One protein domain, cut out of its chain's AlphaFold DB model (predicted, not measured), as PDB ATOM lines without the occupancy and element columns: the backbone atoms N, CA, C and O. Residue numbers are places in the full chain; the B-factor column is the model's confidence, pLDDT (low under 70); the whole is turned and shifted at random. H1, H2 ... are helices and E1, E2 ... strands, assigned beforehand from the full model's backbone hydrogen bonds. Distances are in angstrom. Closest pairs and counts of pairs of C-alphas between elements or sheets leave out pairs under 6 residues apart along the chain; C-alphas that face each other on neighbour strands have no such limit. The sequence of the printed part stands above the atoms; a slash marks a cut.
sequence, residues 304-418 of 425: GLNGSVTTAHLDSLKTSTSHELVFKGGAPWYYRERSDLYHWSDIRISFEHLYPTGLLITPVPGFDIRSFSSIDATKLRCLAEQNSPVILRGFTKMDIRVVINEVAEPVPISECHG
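AT A GLANCE: This is residues 304 to 418 of the 425 residues of an uncharacterized protein of Morchella conica CCBAS932 (UniProt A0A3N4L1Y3). What does the model look like? A two-stranded hairpin, E2 and E3, sits next to a small three-stranded sheet, E4, E5 and E6, and the helix H2 grazes that sheet. E1 and H1 lie at one end of the longest axis and H3 at the other, while H4 is close to H2. What are the figures? The printed part has 115 residues, with four named helices and six named strands in the order E1 H1 E2 E3 E4 E5 H2 E6 H3 H4; the larger sheet is mixed, in the order E4, E5, E6. The class is mixed, helices and strands, with under half of the residues in named elements, and the whole is compact, with a radius of gyration of the C-alphas of 15.0 A and spans of 47 by 35 by 26 A.

HOW THE PARTS SIT: What comes first along the printed part? E1, residues 309 to 312, pairs with no named strand and meets H1, residues 315 to 318, only through their link. E2, residues 323 to 328, and E3, residues 331 to 337, form an antiparallel hairpin, with N 326 and O 334 2.8 A apart. How is the larger sheet built? E4, residues 349 to 353, and E5, residues 359 to 363, form an antiparallel hairpin at 159 degrees, with N 352 and O 360 2.8 A apart. E6, residues 390 to 392, is parallel to E5 at 18 degrees, with N 361 and O 391 2.8 A apart; E2 and E4 are near each other. Where do the other helices stand? H2, residues 377 to 386, only grazes the sheet and makes with E5 and E6 a strand-helix-strand unit, two parallel neighbour strands with a helix between, its crossover right-handed. H2 touches H3, residues 400 to 407, about perpendicular at 74 degrees, closest at the C-alphas of Ala 377 and Val 407, 5.8 A; H4, residues 413 to 417, is close to H2 but not clearly touching, closest at the C-alphas of Cys 382 and Cys 416, 5.4 A. In H2, H3 and H4 every O i to N i+4 pair is within hydrogen-bond range; H1 is too short for one.

IN THESE COORDINATES: Where do the named elements begin and end? C-alpha 309 opens E1 at (-18.822, 18.177, 17.882), and C-alpha 417 ends H4 at (-37.576, 26.332, 16.327). Which are longer? From first to last C-alpha, E3 measures 18.5 A, E2 16.4 A and H2 14.4 A.

THE WHOLE: How far does it reach? The two C-alphas farthest apart, those of Asp 315 and Arg 401, are 47.9 A apart, and the printed part has no cut. Which links are long, and where is confidence low? The links E3 to E4 and E5 to H2 are long; pLDDT is under 70 at residues 366 to 373 and 397 to 418.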
ATOM      1  N   GLY A 304     -23.477  19.559  15.453       92.62
ATOM      2  CA  GLY A 304     -24.836  19.979  15.792       92.62
ATOM      3  C   GLY A 304     -25.058  21.453  15.442       92.62
ATOM      4  O   GLY A 304     -24.100  22.215  15.280       92.62
ATOM      5  N   LEU A 305     -26.319  21.881  15.363       92.25
ATOM      6  CA  LEU A 305     -26.673  23.281  15.100       92.25
ATOM      7  C   LEU A 305     -26.111  24.247  16.160       92.25
ATOM      8  O   LEU A 305     -25.773  25.387  15.851       92.25
ATOM      9  N   ASN A 306     -25.941  23.759  17.388       89.44
ATOM     10  CA  ASN A 306     -25.316  24.458  18.514       89.44
ATOM     11  C   ASN A 306     -23.777  24.417  18.528       89.44
ATOM     12  O   ASN A 306     -23.154  24.708  19.548       89.44
ATOM     13  N   GLY A 307     -23.149  23.957  17.444       89.69
ATOM     14  CA  GLY A 307     -21.696  23.851  17.344       89.69
ATOM     15  C   GLY A 307     -21.087  22.669  18.106       89.69
ATOM     16  O   GLY A 307     -19.866  22.509  18.089       89.69
ATOM     17  N   SER A 308     -21.897  21.811  18.740       89.94
ATOM     18  CA  SER A 308     -21.390  20.596  19.383       89.94
ATOM     19  C   SER A 308     -20.736  19.660  18.364       89.94
ATOM     20  O   SER A 308     -21.255  19.438  17.272       89.94
ATOM     21  N   VAL A 309     -19.585  19.096  18.734       90.62
ATOM     22  CA  VAL A 309     -18.822  18.177  17.882       90.62
ATOM     23  C   VAL A 309     -19.048  16.749  18.346       90.62
ATOM     24  O   VAL A 309     -18.788  16.409  19.500       90.62
ATOM     25  N   THR A 310     -19.483  15.888  17.433       91.31
ATOM     26  CA  THR A 310     -19.577  14.443  17.661       91.31
ATOM     27  C   THR A 310     -18.951  13.672  16.499       91.31
ATOM     28  O   THR A 310     -18.490  14.250  15.513       91.31
ATOM     29  N   THR A 311     -18.868  12.348  16.623       92.12
ATOM     30  CA  THR A 311     -18.293  11.483  15.587       92.12
ATOM     31  C   THR A 311     -19.172  10.271  15.353       92.12
ATOM     32  O   THR A 311     -19.633   9.657  16.316       92.12
ATOM     33  N   ALA A 312     -19.317   9.861  14.097       92.19
ATOM     34  CA  ALA A 312     -20.012   8.635  13.725       92.19
ATOM     35  C   ALA A 312     -19.299   7.928  12.568       92.19
ATOM     36  O   ALA A 312     -18.445   8.495  11.889       92.19
ATOM     37  N   HIS A 313     -19.644   6.665  12.339       93.44
ATOM     38  CA  HIS A 313     -19.220   5.969  11.128       93.44
ATOM     39  C   HIS A 313     -20.080   6.421   9.939       93.44
ATOM     40  O   HIS A 313     -21.287   6.612  10.089       93.44
ATOM     41  N   LEU A 314     -19.470   6.565   8.759       93.56
ATOM     42  CA  LEU A 314     -20.142   7.038   7.544       93.56
ATOM     43  C   LEU A 314     -21.411   6.241   7.183       93.56
ATOM     44  O   LEU A 314     -22.384   6.825   6.718       93.56
ATOM     45  N   ASP A 315     -21.432   4.927   7.413       91.75
ATOM     46  CA  ASP A 315     -22.596   4.073   7.138       91.75
ATOM     47  C   ASP A 315     -23.875   4.550   7.840       91.75
ATOM     48  O   ASP A 315     -24.937   4.570   7.222       91.75
ATOM     49  N   SER A 316     -23.763   5.016   9.083       90.44
ATOM     50  CA  SER A 316     -24.882   5.585   9.841       90.44
ATOM     51  C   SER A 316     -25.381   6.935   9.308       90.44
ATOM     52  O   SER A 316     -26.481   7.356   9.657       90.44
ATOM     53  N   LEU A 317     -24.602   7.607   8.451       91.00
ATOM     54  CA  LEU A 317     -24.906   8.942   7.921       91.00
ATOM     55  C   LEU A 317     -25.448   8.910   6.494       91.00
ATOM     56  O   LEU A 317     -26.195   9.805   6.111       91.00
ATOM     57  N   LYS A 318     -25.117   7.879   5.707       86.38
ATOM     58  CA  LYS A 318     -25.551   7.764   4.302       86.38
ATOM     59  C   LYS A 318     -27.071   7.788   4.132       86.38
ATOM     60  O   LYS A 318     -27.554   8.278   3.119       86.38
ATOM     61  N   THR A 319     -27.810   7.264   5.107       85.44
ATOM     62  CA  THR A 319     -29.281   7.243   5.113       85.44
ATOM     63  C   THR A 319     -29.883   8.281   6.058       85.44
ATOM     64  O   THR A 319     -31.084   8.250   6.310       85.44
ATOM     65  N   SER A 320     -29.065   9.162   6.642       86.44
ATOM     66  CA  SER A 320     -29.547  10.170   7.580       86.44
ATOM     67  C   SER A 320     -30.273  11.287   6.837       86.44
ATOM     68  O   SER A 320     -29.728  11.899   5.918       86.44
ATOM     69  N   THR A 321     -31.499  11.580   7.267       89.50
ATOM     70  CA  THR A 321     -32.244  12.774   6.850       89.50
ATOM     71  C   THR A 321     -31.982  13.965   7.764       89.50
ATOM     72  O   THR A 321     -32.273  15.084   7.370       89.50
ATOM     73  N   SER A 322     -31.409  13.756   8.954       92.75
ATOM     74  CA  SER A 322     -31.143  14.824   9.924       92.75
ATOM     75  C   SER A 322     -29.820  15.546   9.693       92.75
ATOM     76  O   SER A 322     -29.613  16.615  10.255       92.75
ATOM     77  N   HIS A 323     -28.920  14.991   8.877       95.25
ATOM     78  CA  HIS A 323     -27.613  15.585   8.604       95.25
ATOM     79  C   HIS A 323     -27.355  15.759   7.105       95.25
ATOM     80  O   HIS A 323     -27.891  15.038   6.259       95.25
ATOM     81  N   GLU A 324     -26.506  16.725   6.772       95.00
ATOM     82  CA  GLU A 324     -26.023  16.986   5.421       95.00
ATOM     83  C   GLU A 324     -24.501  17.024   5.357       95.00
ATOM     84  O   GLU A 324     -23.831  17.427   6.309       95.00
ATOM     85  N   LEU A 325     -23.961  16.590   4.217       95.75
ATOM     86  CA  LEU A 325     -22.529  16.594   3.954       95.75
ATOM     87  C   LEU A 325     -22.081  17.989   3.505       95.75
ATOM     88  O   LEU A 325     -22.587  18.529   2.522       95.75
ATOM     89  N   VAL A 326     -21.081  18.528   4.191       95.56
ATOM     90  CA  VAL A 326     -20.415  19.785   3.856       95.56
ATOM     91  C   VAL A 326     -19.119  19.491   3.107       95.56
ATOM     92  O   VAL A 326     -18.358  18.592   3.476       95.56
ATOM     93  N   PHE A 327     -18.856  20.277   2.065       94.31
ATOM     94  CA  PHE A 327     -17.659  20.179   1.236       94.31
ATOM     95  C   PHE A 327     -16.725  21.368   1.485       94.31
ATOM     96  O   PHE A 327     -17.182  22.500   1.638       94.31
ATOM     97  N   LYS A 328     -15.411  21.128   1.456       90.56
ATOM     98  CA  LYS A 328     -14.365  22.164   1.490       90.56
ATOM     99  C   LYS A 328     -13.416  21.916   0.323       90.56
ATOM    100  O   LYS A 328     -12.902  20.815   0.162       90.56
ATOM    101  N   GLY A 329     -13.243  22.914  -0.546       87.12
ATOM    102  CA  GLY A 329     -12.404  22.775  -1.747       87.12
ATOM    103  C   GLY A 329     -12.855  21.662  -2.706       87.12
ATOM    104  O   GLY A 329     -12.020  21.032  -3.343       87.12
ATOM    105  N   GLY A 330     -14.162  21.374  -2.770       89.62
ATOM    106  CA  GLY A 330     -14.726  20.306  -3.607       89.62
ATOM    107  C   GLY A 330     -14.608  18.890  -3.029       89.62
ATOM    108  O   GLY A 330     -15.153  17.960  -3.617       89.62
ATOM    109  N   ALA A 331     -13.960  18.711  -1.874       92.25
ATOM    110  CA  ALA A 331     -13.861  17.427  -1.185       92.25
ATOM    111  C   ALA A 331     -14.854  17.338  -0.006       92.25
ATOM    112  O   ALA A 331     -15.092  18.354   0.656       92.25
ATOM    113  N   PRO A 332     -15.424  16.150   0.285       95.44
ATOM    114  CA  PRO A 332     -16.182  15.903   1.513       95.44
ATOM    115  C   PRO A 332     -15.373  16.299   2.757       95.44
ATOM    116  O   PRO A 332     -14.225  15.879   2.890       95.44
ATOM    117  N   TRP A 333     -15.951  17.097   3.663       96.31
ATOM    118  CA  TRP A 333     -15.220  17.661   4.808       96.31
ATOM    119  C   TRP A 333     -15.776  17.230   6.170       96.31
ATOM    120  O   TRP A 333     -15.018  16.806   7.039       96.31
ATOM    121  N   TYR A 334     -17.088  17.332   6.377       96.50
ATOM    122  CA  TYR A 334     -17.782  16.886   7.594       96.50
ATOM    123  C   TYR A 334     -19.289  16.823   7.355       96.50
ATOM    124  O   TYR A 334     -19.772  17.317   6.341       96.50
ATOM    125  N   TYR A 335     -20.038  16.251   8.294       96.62
ATOM    126  CA  TYR A 335     -21.496  16.356   8.316       96.62
ATOM    127  C   TYR A 335     -21.954  17.413   9.317       96.62
ATOM    128  O   TYR A 335     -21.349  17.576  10.370       96.62
ATOM    129  N   ARG A 336     -23.060  18.094   9.043       95.44
ATOM    130  CA  ARG A 336     -23.739  18.929  10.042       95.44
ATOM    131  C   ARG A 336     -25.217  18.607  10.110       95.44
ATOM    132  O   ARG A 336     -25.771  18.099   9.138       95.44
ATOM    133  N   GLU A 337     -25.832  18.904  11.241       95.50
ATOM    134  CA  GLU A 337     -27.282  18.903  11.393       95.50
ATOM    135  C   GLU A 337     -27.920  19.809  10.330       95.50
ATOM    136  O   GLU A 337     -27.451  20.925  10.081       95.50
ATOM    137  N   ARG A 338     -28.955  19.307   9.653       95.06
ATOM    138  CA  ARG A 338     -29.697  20.083   8.658       95.06
ATOM    139  C   ARG A 338     -30.497  21.168   9.354       95.06
ATOM    140  O   ARG A 338     -31.156  20.910  10.350       95.06
ATOM    141  N   SER A 339     -30.471  22.367   8.788       93.88
ATOM    142  CA  SER A 339     -31.288  23.477   9.263       93.88
ATOM    143  C   SER A 339     -31.488  24.507   8.157       93.88
ATOM    144  O   SER A 339     -30.558  24.828   7.407       93.88
ATOM    145  N   ASP A 340     -32.685  25.083   8.092       91.81
ATOM    146  CA  ASP A 340     -32.999  26.204   7.203       91.81
ATOM    147  C   ASP A 340     -32.232  27.481   7.579       91.81
ATOM    148  O   ASP A 340     -32.092  28.385   6.747       91.81
ATOM    149  N   LEU A 341     -31.647  27.536   8.784       92.19
ATOM    150  CA  LEU A 341     -30.747  28.610   9.211       92.19
ATOM    151  C   LEU A 341     -29.499  28.726   8.322       92.19
ATOM    152  O   LEU A 341     -28.929  29.811   8.210       92.19
ATOM    153  N   TYR A 342     -29.100  27.647   7.641       91.56
ATOM    154  CA  TYR A 342     -27.959  27.647   6.723       91.56
ATOM    155  C   TYR A 342     -28.309  28.000   5.266       91.56
ATOM    156  O   TYR A 342     -27.421  28.016   4.413       91.56
ATOM    157  N   HIS A 343     -29.578  28.275   4.953       88.25
ATOM    158  CA  HIS A 343     -30.048  28.523   3.585       88.25
ATOM    159  C   HIS A 343     -30.538  29.961   3.425       88.25
ATOM    160  O   HIS A 343     -31.614  30.306   3.907       88.25
ATOM    161  N   TRP A 344     -29.745  30.831   2.798       86.12
ATOM    162  CA  TRP A 344     -30.079  32.254   2.646       86.12
ATOM    163  C   TRP A 344     -30.380  32.550   1.171       86.12
ATOM    164  O   TRP A 344     -29.521  32.368   0.310       86.12
ATOM    165  N   SER A 345     -31.616  32.960   0.875       76.38
ATOM    166  CA  SER A 345     -32.191  33.041  -0.480       76.38
ATOM    167  C   SER A 345     -31.423  33.978  -1.411       76.38
ATOM    168  O   SER A 345     -31.242  33.696  -2.594       76.38
ATOM    169  N   ASP A 346     -30.952  35.091  -0.854       73.69
ATOM    170  CA  ASP A 346     -30.432  36.220  -1.616       73.69
ATOM    171  C   ASP A 346     -28.905  36.279  -1.646       73.69
ATOM    172  O   ASP A 346     -28.334  37.155  -2.291       73.69
ATOM    173  N   ILE A 347     -28.201  35.363  -0.980       76.69
ATOM    174  CA  ILE A 347     -26.743  35.422  -0.916       76.69
ATOM    175  C   ILE A 347     -26.105  34.038  -0.839       76.69
ATOM    176  O   ILE A 347     -26.526  33.149  -0.105       76.69
ATOM    177  N   ARG A 348     -25.024  33.866  -1.601       83.06
ATOM    178  CA  ARG A 348     -24.161  32.688  -1.517       83.06
ATOM    179  C   ARG A 348     -23.144  32.920  -0.408       83.06
ATOM    180  O   ARG A 348     -22.190  33.673  -0.592       83.06
ATOM    181  N   ILE A 349     -23.345  32.258   0.721       87.19
ATOM    182  CA  ILE A 349     -22.439  32.292   1.871       87.19
ATOM    183  C   ILE A 349     -21.924  30.895   2.196       87.19
ATOM    184  O   ILE A 349     -22.573  29.888   1.914       87.19
ATOM    185  N   SER A 350     -20.744  30.844   2.797       89.88
ATOM    186  CA  SER A 350     -20.190  29.652   3.415       89.88
ATOM    187  C   SER A 350     -20.250  29.777   4.929       89.88
ATOM    188  O   SER A 350     -20.020  30.850   5.487       89.88
ATOM    189  N   PHE A 351     -20.515  28.647   5.572       93.19
ATOM    190  CA  PHE A 351     -20.531  28.496   7.017       93.19
ATOM    191  C   PHE A 351     -19.389  27.570   7.411       93.19
ATOM    192  O   PHE A 351     -19.338  26.426   6.958       93.19
ATOM    193  N   GLU A 352     -18.483  28.050   8.247       93.25
ATOM    194  CA  GLU A 352     -17.373  27.271   8.777       93.25
ATOM    195  C   GLU A 352     -17.455  27.245  10.300       93.25
ATOM    196  O   GLU A 352     -17.321  28.274  10.960       93.25
ATOM    197  N   HIS A 353     -17.670  26.059  10.872       93.31
ATOM    198  CA  HIS A 353     -17.592  25.905  12.319       93.31
ATOM    199  C   HIS A 353     -16.145  26.064  12.792       93.31
ATOM    200  O   HIS A 353     -15.215  25.427  12.270       93.31
ATOM    201  N   LEU A 354     -15.984  26.912  13.801       91.38
ATOM    202  CA  LEU A 354     -14.722  27.196  14.456       91.38
ATOM    203  C   LEU A 354     -14.530  26.268  15.653       91.38
ATOM    204  O   LEU A 354     -15.485  25.802  16.273       91.38
ATOM    205  N   TYR A 355     -13.269  26.017  15.980       89.25
ATOM    206  CA  TYR A 355     -12.875  25.244  17.147       89.25
ATOM    207  C   TYR A 355     -12.163  26.160  18.159       89.25
ATOM    208  O   TYR A 355     -11.300  26.931  17.737       89.25
ATOM    209  N   PRO A 356     -12.465  26.090  19.473       86.75
ATOM    210  CA  PRO A 356     -13.354  25.125  20.135       86.75
ATOM    211  C   PRO A 356     -14.852  25.425  20.000       86.75
ATOM    212  O   PRO A 356     -15.662  24.536  20.236       86.75
ATOM    213  N   THR A 357     -15.220  26.650  19.628       89.44
ATOM    214  CA  THR A 357     -16.609  27.074  19.440       89.44
ATOM    215  C   THR A 357     -16.683  28.217  18.433       89.44
ATOM    216  O   THR A 357     -15.704  28.935  18.213       89.44
ATOM    217  N   GLY A 358     -17.869  28.399  17.861       92.19
ATOM    218  CA  GLY A 358     -18.222  29.531  17.026       92.19
ATOM    219  C   GLY A 358     -18.474  29.165  15.570       92.19
ATOM    220  O   GLY A 358     -18.277  28.032  15.128       92.19
ATOM    221  N   LEU A 359     -18.927  30.159  14.819       94.88
ATOM    222  CA  LEU A 359     -19.326  30.008  13.429       94.88
ATOM    223  C   LEU A 359     -18.806  31.191  12.621       94.88
ATOM    224  O   LEU A 359     -19.160  32.336  12.886       94.88
ATOM    225  N   LEU A 360     -17.967  30.917  11.631       94.00
ATOM    226  CA  LEU A 360     -17.524  31.893  10.651       94.00
ATOM    227  C   LEU A 360     -18.469  31.855   9.450       94.00
ATOM    228  O   LEU A 360     -18.647  30.814   8.821       94.00
ATOM    229  N   ILE A 361     -19.049  33.003   9.125       92.31
ATOM    230  CA  ILE A 361     -19.897  33.189   7.953       92.31
ATOM    231  C   ILE A 361     -19.179  34.152   7.014       92.31
ATOM    232  O   ILE A 361     -18.807  35.265   7.402       92.31
ATOM    233  N   THR A 362     -18.974  33.719   5.775       88.69
ATOM    234  CA  THR A 362     -18.282  34.499   4.742       88.69
ATOM    235  C   THR A 362     -19.042  34.433   3.421       88.69
ATOM    236  O   THR A 362     -19.591  33.381   3.097       88.69
ATOM    237  N   PRO A 363     -19.068  35.507   2.614       86.19
ATOM    238  CA  PRO A 363     -19.589  35.433   1.256       86.19
ATOM    239  C   PRO A 363     -18.697  34.539   0.387       86.19
ATOM    240  O   PRO A 363     -17.471  34.541   0.520       86.19
ATOM    241  N   VAL A 364     -19.310  33.772  -0.517       81.25
ATOM    242  CA  VAL A 364     -18.572  32.952  -1.485       81.25
ATOM    243  C   VAL A 364     -17.972  33.871  -2.559       81.25
ATOM    244  O   VAL A 364     -18.721  34.636  -3.177       81.25
ATOM    245  N   PRO A 365     -16.652  33.808  -2.827       70.81
ATOM    246  CA  PRO A 365     -16.009  34.643  -3.840       70.81
ATOM    247  C   PRO A 365     -16.661  34.514  -5.225       70.81
ATOM    248  O   PRO A 365     -17.026  33.417  -5.646       70.81
ATOM    249  N   GLY A 366     -16.776  35.630  -5.952       64.44
ATOM    250  CA  GLY A 366     -17.316  35.664  -7.321       64.44
ATOM    251  C   GLY A 366     -18.834  35.845  -7.423       64.44
ATOM    252  O   GLY A 366     -19.346  36.032  -8.523       64.44
ATOM    253  N   PHE A 367     -19.550  35.850  -6.298       62.19
ATOM    254  CA  PHE A 367     -20.924  36.347  -6.219       62.19
ATOM    255  C   PHE A 367     -20.906  37.792  -5.715       62.19
ATOM    256  O   PHE A 367     -19.990  38.169  -4.984       62.19
ATOM    257  N   ASP A 368     -21.885  38.602  -6.139       61.72
ATOM    258  CA  ASP A 368     -22.021  39.999  -5.710       61.72
ATOM    259  C   ASP A 368     -21.866  40.074  -4.183       61.72
ATOM    260  O   ASP A 368     -22.625  39.433  -3.450       61.72
ATOM    261  N   ILE A 369     -20.824  40.770  -3.715       59.81
ATOM    262  CA  ILE A 369     -20.484  40.894  -2.293       59.81
ATOM    263  C   ILE A 369     -21.456  41.920  -1.719       59.81
ATOM    264  O   ILE A 369     -21.098  43.071  -1.449       59.81
ATOM    265  N   ARG A 370     -22.724  41.512  -1.641       60.94
ATOM    266  CA  ARG A 370     -23.839  42.376  -1.287       60.94
ATOM    267  C   ARG A 370     -23.601  42.996   0.088       60.94
ATOM    268  O   ARG A 370     -22.925  42.446   0.961       60.94
ATOM    269  N   SER A 371     -24.166  44.189   0.218       64.62
ATOM    270  CA  SER A 371     -24.312  44.943   1.460       64.62
ATOM    271  C   SER A 371     -24.821  44.049   2.595       64.62
ATOM    272  O   SER A 371     -25.643  43.169   2.351       64.62
ATOM    273  N   PHE A 372     -24.404  44.319   3.838       67.06
ATOM    274  CA  PHE A 372     -24.932  43.670   5.051       67.06
ATOM    275  C   PHE A 372     -26.472  43.581   5.065       67.06
ATOM    276  O   PHE A 372     -27.028  42.627   5.586       67.06
ATOM    277  N   SER A 373     -27.164  44.521   4.420       66.31
ATOM    278  CA  SER A 373     -28.625  44.532   4.268       66.31
ATOM    279  C   SER A 373     -29.240  43.310   3.562       66.31
ATOM    280  O   SER A 373     -30.457  43.191   3.542       66.31
ATOM    281  N   SER A 374     -28.454  42.428   2.933       71.50
ATOM    282  CA  SER A 374     -28.950  41.156   2.371       71.50
ATOM    283  C   SER A 374     -28.783  39.961   3.316       71.50
ATOM    284  O   SER A 374     -28.975  38.818   2.902       71.50
ATOM    285  N   ILE A 375     -28.316  40.198   4.541       79.06
ATOM    286  CA  ILE A 375     -28.207  39.186   5.589       79.06
ATOM    287  C   ILE A 375     -29.595  38.962   6.182       79.06
ATOM    288  O   ILE A 375     -30.298  39.910   6.517       79.06
ATOM    289  N   ASP A 376     -29.969  37.698   6.349       84.69
ATOM    290  CA  ASP A 376     -31.180  37.339   7.080       84.69
ATOM    291  C   ASP A 376     -30.915  37.505   8.586       84.69
ATOM    292  O   ASP A 376     -30.277  36.659   9.223       84.69
ATOM    293  N   ALA A 377     -31.341  38.646   9.139       82.06
ATOM    294  CA  ALA A 377     -31.093  39.018  10.531       82.06
ATOM    295  C   ALA A 377     -31.692  38.007  11.523       82.06
ATOM    296  O   ALA A 377     -31.058  37.698  12.536       82.06
ATOM    297  N   THR A 378     -32.864  37.446  11.213       85.38
ATOM    298  CA  THR A 378     -33.526  36.428  12.037       85.38
ATOM    299  C   THR A 378     -32.698  35.150  12.075       85.38
ATOM    300  O   THR A 378     -32.364  34.663  13.158       85.38
ATOM    301  N   LYS A 379     -32.279  34.634  10.910       89.81
ATOM    302  CA  LYS A 379     -31.444  33.423  10.859       89.81
ATOM    303  C   LYS A 379     -30.095  33.627  11.535       89.81
ATOM    304  O   LYS A 379     -29.630  32.744  12.255       89.81
ATOM    305  N   LEU A 380     -29.476  34.790  11.331       88.62
ATOM    306  CA  LEU A 380     -28.230  35.154  11.997       88.62
ATOM    307  C   LEU A 380     -28.384  35.161  13.523       88.62
ATOM    308  O   LEU A 380     -27.523  34.614  14.212       88.62
ATOM    309  N   ARG A 381     -29.469  35.744  14.052       86.50
ATOM    310  CA  ARG A 381     -29.726  35.790  15.498       86.50
ATOM    311  C   ARG A 381     -29.916  34.390  16.070       86.50
ATOM    312  O   ARG A 381     -29.229  34.044  17.025       86.50
ATOM    313  N   CYS A 382     -30.732  33.553  15.431       90.19
ATOM    314  CA  CYS A 382     -30.912  32.166  15.863       90.19
ATOM    315  C   CYS A 382     -29.592  31.377  15.848       90.19
ATOM    316  O   CYS A 382     -29.311  30.619  16.773       90.19
ATOM    317  N   LEU A 383     -28.728  31.586  14.846       92.00
ATOM    318  CA  LEU A 383     -27.391  30.984  14.846       92.00
ATOM    319  C   LEU A 383     -26.522  31.502  16.002       92.00
ATOM    320  O   LEU A 383     -25.783  30.708  16.582       92.00
ATOM    321  N   ALA A 384     -26.614  32.789  16.349       90.69
ATOM    322  CA  ALA A 384     -25.855  33.414  17.436       90.69
ATOM    323  C   ALA A 384     -26.343  33.036  18.845       90.69
ATOM    324  O   ALA A 384     -25.551  33.034  19.784       90.69
ATOM    325  N   GLU A 385     -27.614  32.666  19.002       89.19
ATOM    326  CA  GLU A 385     -28.136  32.100  20.255       89.19
ATOM    327  C   GLU A 385     -27.608  30.682  20.512       89.19
ATOM    328  O   GLU A 385     -27.478  30.258  21.658       89.19
ATOM    329  N   GLN A 386     -27.280  29.955  19.441       88.25
ATOM    330  CA  GLN A 386     -26.812  28.570  19.503       88.25
ATOM    331  C   GLN A 386     -25.282  28.449  19.437       88.25
ATOM    332  O   GLN A 386     -24.713  27.490  19.949       88.25
ATOM    333  N   ASN A 387     -24.606  29.410  18.804       90.75
ATOM    334  CA  ASN A 387     -23.166  29.403  18.570       90.75
ATOM    335  C   ASN A 387     -22.556  30.698  19.093       90.75
ATOM    336  O   ASN A 387     -23.020  31.786  18.768       90.75
ATOM    337  N   SER A 388     -21.443  30.598  19.818       88.19
ATOM    338  CA  SER A 388     -20.698  31.783  20.239       88.19
ATOM    339  C   SER A 388     -19.187  31.575  20.104       88.19
ATOM    340  O   SER A 388     -18.682  30.563  20.593       88.19
ATOM    341  N   PRO A 389     -18.446  32.492  19.449       93.50
ATOM    342  CA  PRO A 389     -18.941  33.664  18.717       93.50
ATOM    343  C   PRO A 389     -19.482  33.308  17.317       93.50
ATOM    344  O   PRO A 389     -18.998  32.372  16.682       93.50
ATOM    345  N   VAL A 390     -20.410  34.108  16.780       92.56
ATOM    346  CA  VAL A 390     -20.694  34.139  15.331       92.56
ATOM    347  C   VAL A 390     -19.929  35.300  14.706       92.56
ATOM    348  O   VAL A 390     -20.079  36.449  15.113       92.56
ATOM    349  N   ILE A 391     -19.082  34.998  13.724       91.75
ATOM    350  CA  ILE A 391     -18.188  35.955  13.072       91.75
ATOM    351  C   ILE A 391     -18.628  36.132  11.624       91.75
ATOM    352  O   ILE A 391     -18.546  35.205  10.824       91.75
ATOM    353  N   LEU A 392     -19.028  37.349  11.266       88.50
ATOM    354  CA  LEU A 392     -19.247  37.751   9.879       88.50
ATOM    355  C   LEU A 392     -17.954  38.352   9.325       88.50
ATOM    356  O   LEU A 392     -17.431  39.316   9.885       88.50
ATOM    357  N   ARG A 393     -17.424  37.812   8.226       87.75
ATOM    358  CA  ARG A 393     -16.181  38.314   7.618       87.75
ATOM    359  C   ARG A 393     -16.322  38.457   6.107       87.75
ATOM    360  O   ARG A 393     -16.878  37.592   5.448       87.75
ATOM    361  N   GLY A 394     -15.775  39.541   5.557       82.94
ATOM    362  CA  GLY A 394     -15.721  39.766   4.106       82.94
ATOM    363  C   GLY A 394     -16.973  40.395   3.481       82.94
ATOM    364  O   GLY A 394     -17.040  40.483   2.262       82.94
ATOM    365  N   PHE A 395     -17.943  40.850   4.281       80.75
ATOM    366  CA  PHE A 395     -19.113  41.599   3.803       80.75
ATOM    367  C   PHE A 395     -18.779  43.085   3.594       80.75
ATOM    368  O   PHE A 395     -17.966  43.649   4.329       80.75
ATOM    369  N   THR A 396     -19.410  43.736   2.610       74.69
ATOM    370  CA  THR A 396     -19.246  45.180   2.356       74.69
ATOM    371  C   THR A 396     -20.384  45.994   2.987       74.69
ATOM    372  O   THR A 396     -21.446  45.453   3.294       74.69
ATOM    373  N   LYS A 397     -20.171  47.307   3.188       63.16
ATOM    374  CA  LYS A 397     -21.186  48.260   3.694       63.16
ATOM    375  C   LYS A 397     -21.871  47.815   5.004       63.16
ATOM    376  O   LYS A 397     -23.093  47.749   5.081       63.16
ATOM    377  N   MET A 398     -21.091  47.527   6.045       62.62
ATOM    378  CA  MET A 398     -21.633  47.404   7.405       62.62
ATOM    379  C   MET A 398     -21.977  48.797   7.943       62.62
ATOM    380  O   MET A 398     -21.099  49.507   8.429       62.62
ATOM    381  N   ASP A 399     -23.246  49.198   7.861       63.66
ATOM    382  CA  ASP A 399     -23.742  50.295   8.693       63.66
ATOM    383  C   ASP A 399     -24.072  49.736  10.080       63.66
ATOM    384  O   ASP A 399     -25.065  49.036  10.268       63.66
ATOM    385  N   ILE A 400     -23.220  50.041  11.060       63.09
ATOM    386  CA  ILE A 400     -23.360  49.568  12.443       63.09
ATOM    387  C   ILE A 400     -24.721  49.919  13.062       63.09
ATOM    388  O   ILE A 400     -25.199  49.188  13.924       63.09
ATOM    389  N   ARG A 401     -25.379  50.995  12.611       57.34
ATOM    390  CA  ARG A 401     -26.710  51.377  13.102       57.34
ATOM    391  C   ARG A 401     -27.790  50.416  12.614       57.34
ATOM    392  O   ARG A 401     -28.693  50.099  13.378       57.34
ATOM    393  N   VAL A 402     -27.667  49.924  11.381       59.84
ATOM    394  CA  VAL A 402     -28.558  48.902  10.811       59.84
ATOM    395  C   VAL A 402     -28.349  47.573  11.532       59.84
ATOM    396  O   VAL A 402     -29.317  46.966  11.970       59.84
ATOM    397  N   VAL A 403     -27.091  47.180  11.776       63.56
ATOM    398  CA  VAL A 403     -26.775  45.966  12.554       63.56
ATOM    399  C   VAL A 403     -27.404  46.026  13.946       63.56
ATOM    400  O   VAL A 403     -28.043  45.074  14.375       63.56
ATOM    401  N   ILE A 404     -27.250  47.143  14.658       62.34
ATOM    402  CA  ILE A 404     -27.806  47.290  16.006       62.34
ATOM    403  C   ILE A 404     -29.340  47.276  15.959       62.34
ATOM    404  O   ILE A 404     -29.954  46.531  16.710       62.34
ATOM    405  N   ASN A 405     -29.972  48.028  15.060       59.88
ATOM    406  CA  ASN A 405     -31.433  48.135  15.042       59.88
ATOM    407  C   ASN A 405     -32.138  46.864  14.538       59.88
ATOM    408  O   ASN A 405     -33.231  46.559  15.000       59.88
ATOM    409  N   GLU A 406     -31.534  46.117  13.612       61.50
ATOM    410  CA  GLU A 406     -32.144  44.913  13.029       61.50
ATOM    411  C   GLU A 406     -31.739  43.624  13.755       61.50
ATOM    412  O   GLU A 406     -32.457  42.631  13.676       61.50
ATOM    413  N   VAL A 407     -30.613  43.607  14.482       61.88
ATOM    414  CA  VAL A 407     -30.072  42.395  15.128       61.88
ATOM    415  C   VAL A 407     -30.179  42.432  16.665       61.88
ATOM    416  O   VAL A 407     -30.161  41.358  17.261       61.88
ATOM    417  N   ALA A 408     -30.347  43.593  17.319       58.38
ATOM    418  CA  ALA A 408     -30.252  43.693  18.787       58.38
ATOM    419  C   ALA A 408     -31.537  43.412  19.592       58.38
ATOM    420  O   ALA A 408     -31.438  43.252  20.809       58.38
ATOM    421  N   GLU A 409     -32.724  43.348  18.981       59.78
ATOM    422  CA  GLU A 409     -33.930  42.955  19.731       59.78
ATOM    423  C   GLU A 409     -33.964  41.431  19.974       59.78
ATOM    424  O   GLU A 409     -33.405  40.683  19.183       59.78
ATOM    425  N   PRO A 410     -34.564  40.902  21.051       57.91
ATOM    426  CA  PRO A 410     -34.661  39.451  21.247       57.91
ATOM    427  C   PRO A 410     -35.570  38.809  20.181       57.91
ATOM    428  O   PRO A 410     -36.664  39.315  19.944       57.91
ATOM    429  N   VAL A 411     -35.165  37.696  19.549       60.19
ATOM    430  CA  VAL A 411     -36.118  36.842  18.805       60.19
ATOM    431  C   VAL A 411     -36.790  35.898  19.818       60.19
ATOM    432  O   VAL A 411     -36.102  35.311  20.654       60.19
ATOM    433  N   PRO A 412     -38.122  35.716  19.790       60.91
ATOM    434  CA  PRO A 412     -38.765  34.664  20.566       60.91
ATOM    435  C   PRO A 412     -38.223  33.286  20.161       60.91
ATOM    436  O   PRO A 412     -38.262  32.930  18.989       60.91
ATOM    437  N   ILE A 413     -37.801  32.465  21.128       56.03
ATOM    438  CA  ILE A 413     -37.255  31.105  20.905       56.03
ATOM    439  C   ILE A 413     -38.142  30.248  19.967       56.03
ATOM    440  O   ILE A 413     -37.640  29.419  19.209       56.03
ATOM    441  N   SER A 414     -39.461  30.477  19.955       58.66
ATOM    442  CA  SER A 414     -40.410  29.827  19.039       58.66
ATOM    443  C   SER A 414     -40.127  30.067  17.551       58.66
ATOM    444  O   SER A 414     -40.410  29.192  16.740       58.66
ATOM    445  N   GLU A 415     -39.562  31.214  17.175       61.06
ATOM    446  CA  GLU A 415     -39.199  31.530  15.786       61.06
ATOM    447  C   GLU A 415     -37.891  30.845  15.366       61.06
ATOM    448  O   GLU A 415     -37.721  30.522  14.192       61.06
ATOM    449  N   CYS A 416     -37.009  30.527  16.319       60.41
ATOM    450  CA  CYS A 416     -35.791  29.759  16.054       60.41
ATOM    451  C   CYS A 416     -36.041  28.247  15.917       60.41
ATOM    452  O   CYS A 416     -35.261  27.565  15.256       60.41
ATOM    453  N   HIS A 417     -37.139  27.729  16.484       55.91
ATOM    454  CA  HIS A 417     -37.576  26.332  16.327       55.91
ATOM    455  C   HIS A 417     -38.657  26.134  15.244       55.91
ATOM    456  O   HIS A 417     -38.909  25.011  14.823       55.91
ATOM    457  N   GLY A 418     -39.302  27.206  14.767       42.53
ATOM    458  CA  GLY A 418     -40.389  27.155  13.776       42.53
ATOM    459  C   GLY A 418     -39.953  26.963  12.316       42.53
ATOM    460  O   GLY A 418     -40.803  26.958  11.428       42.53
TER     461      GLY A 418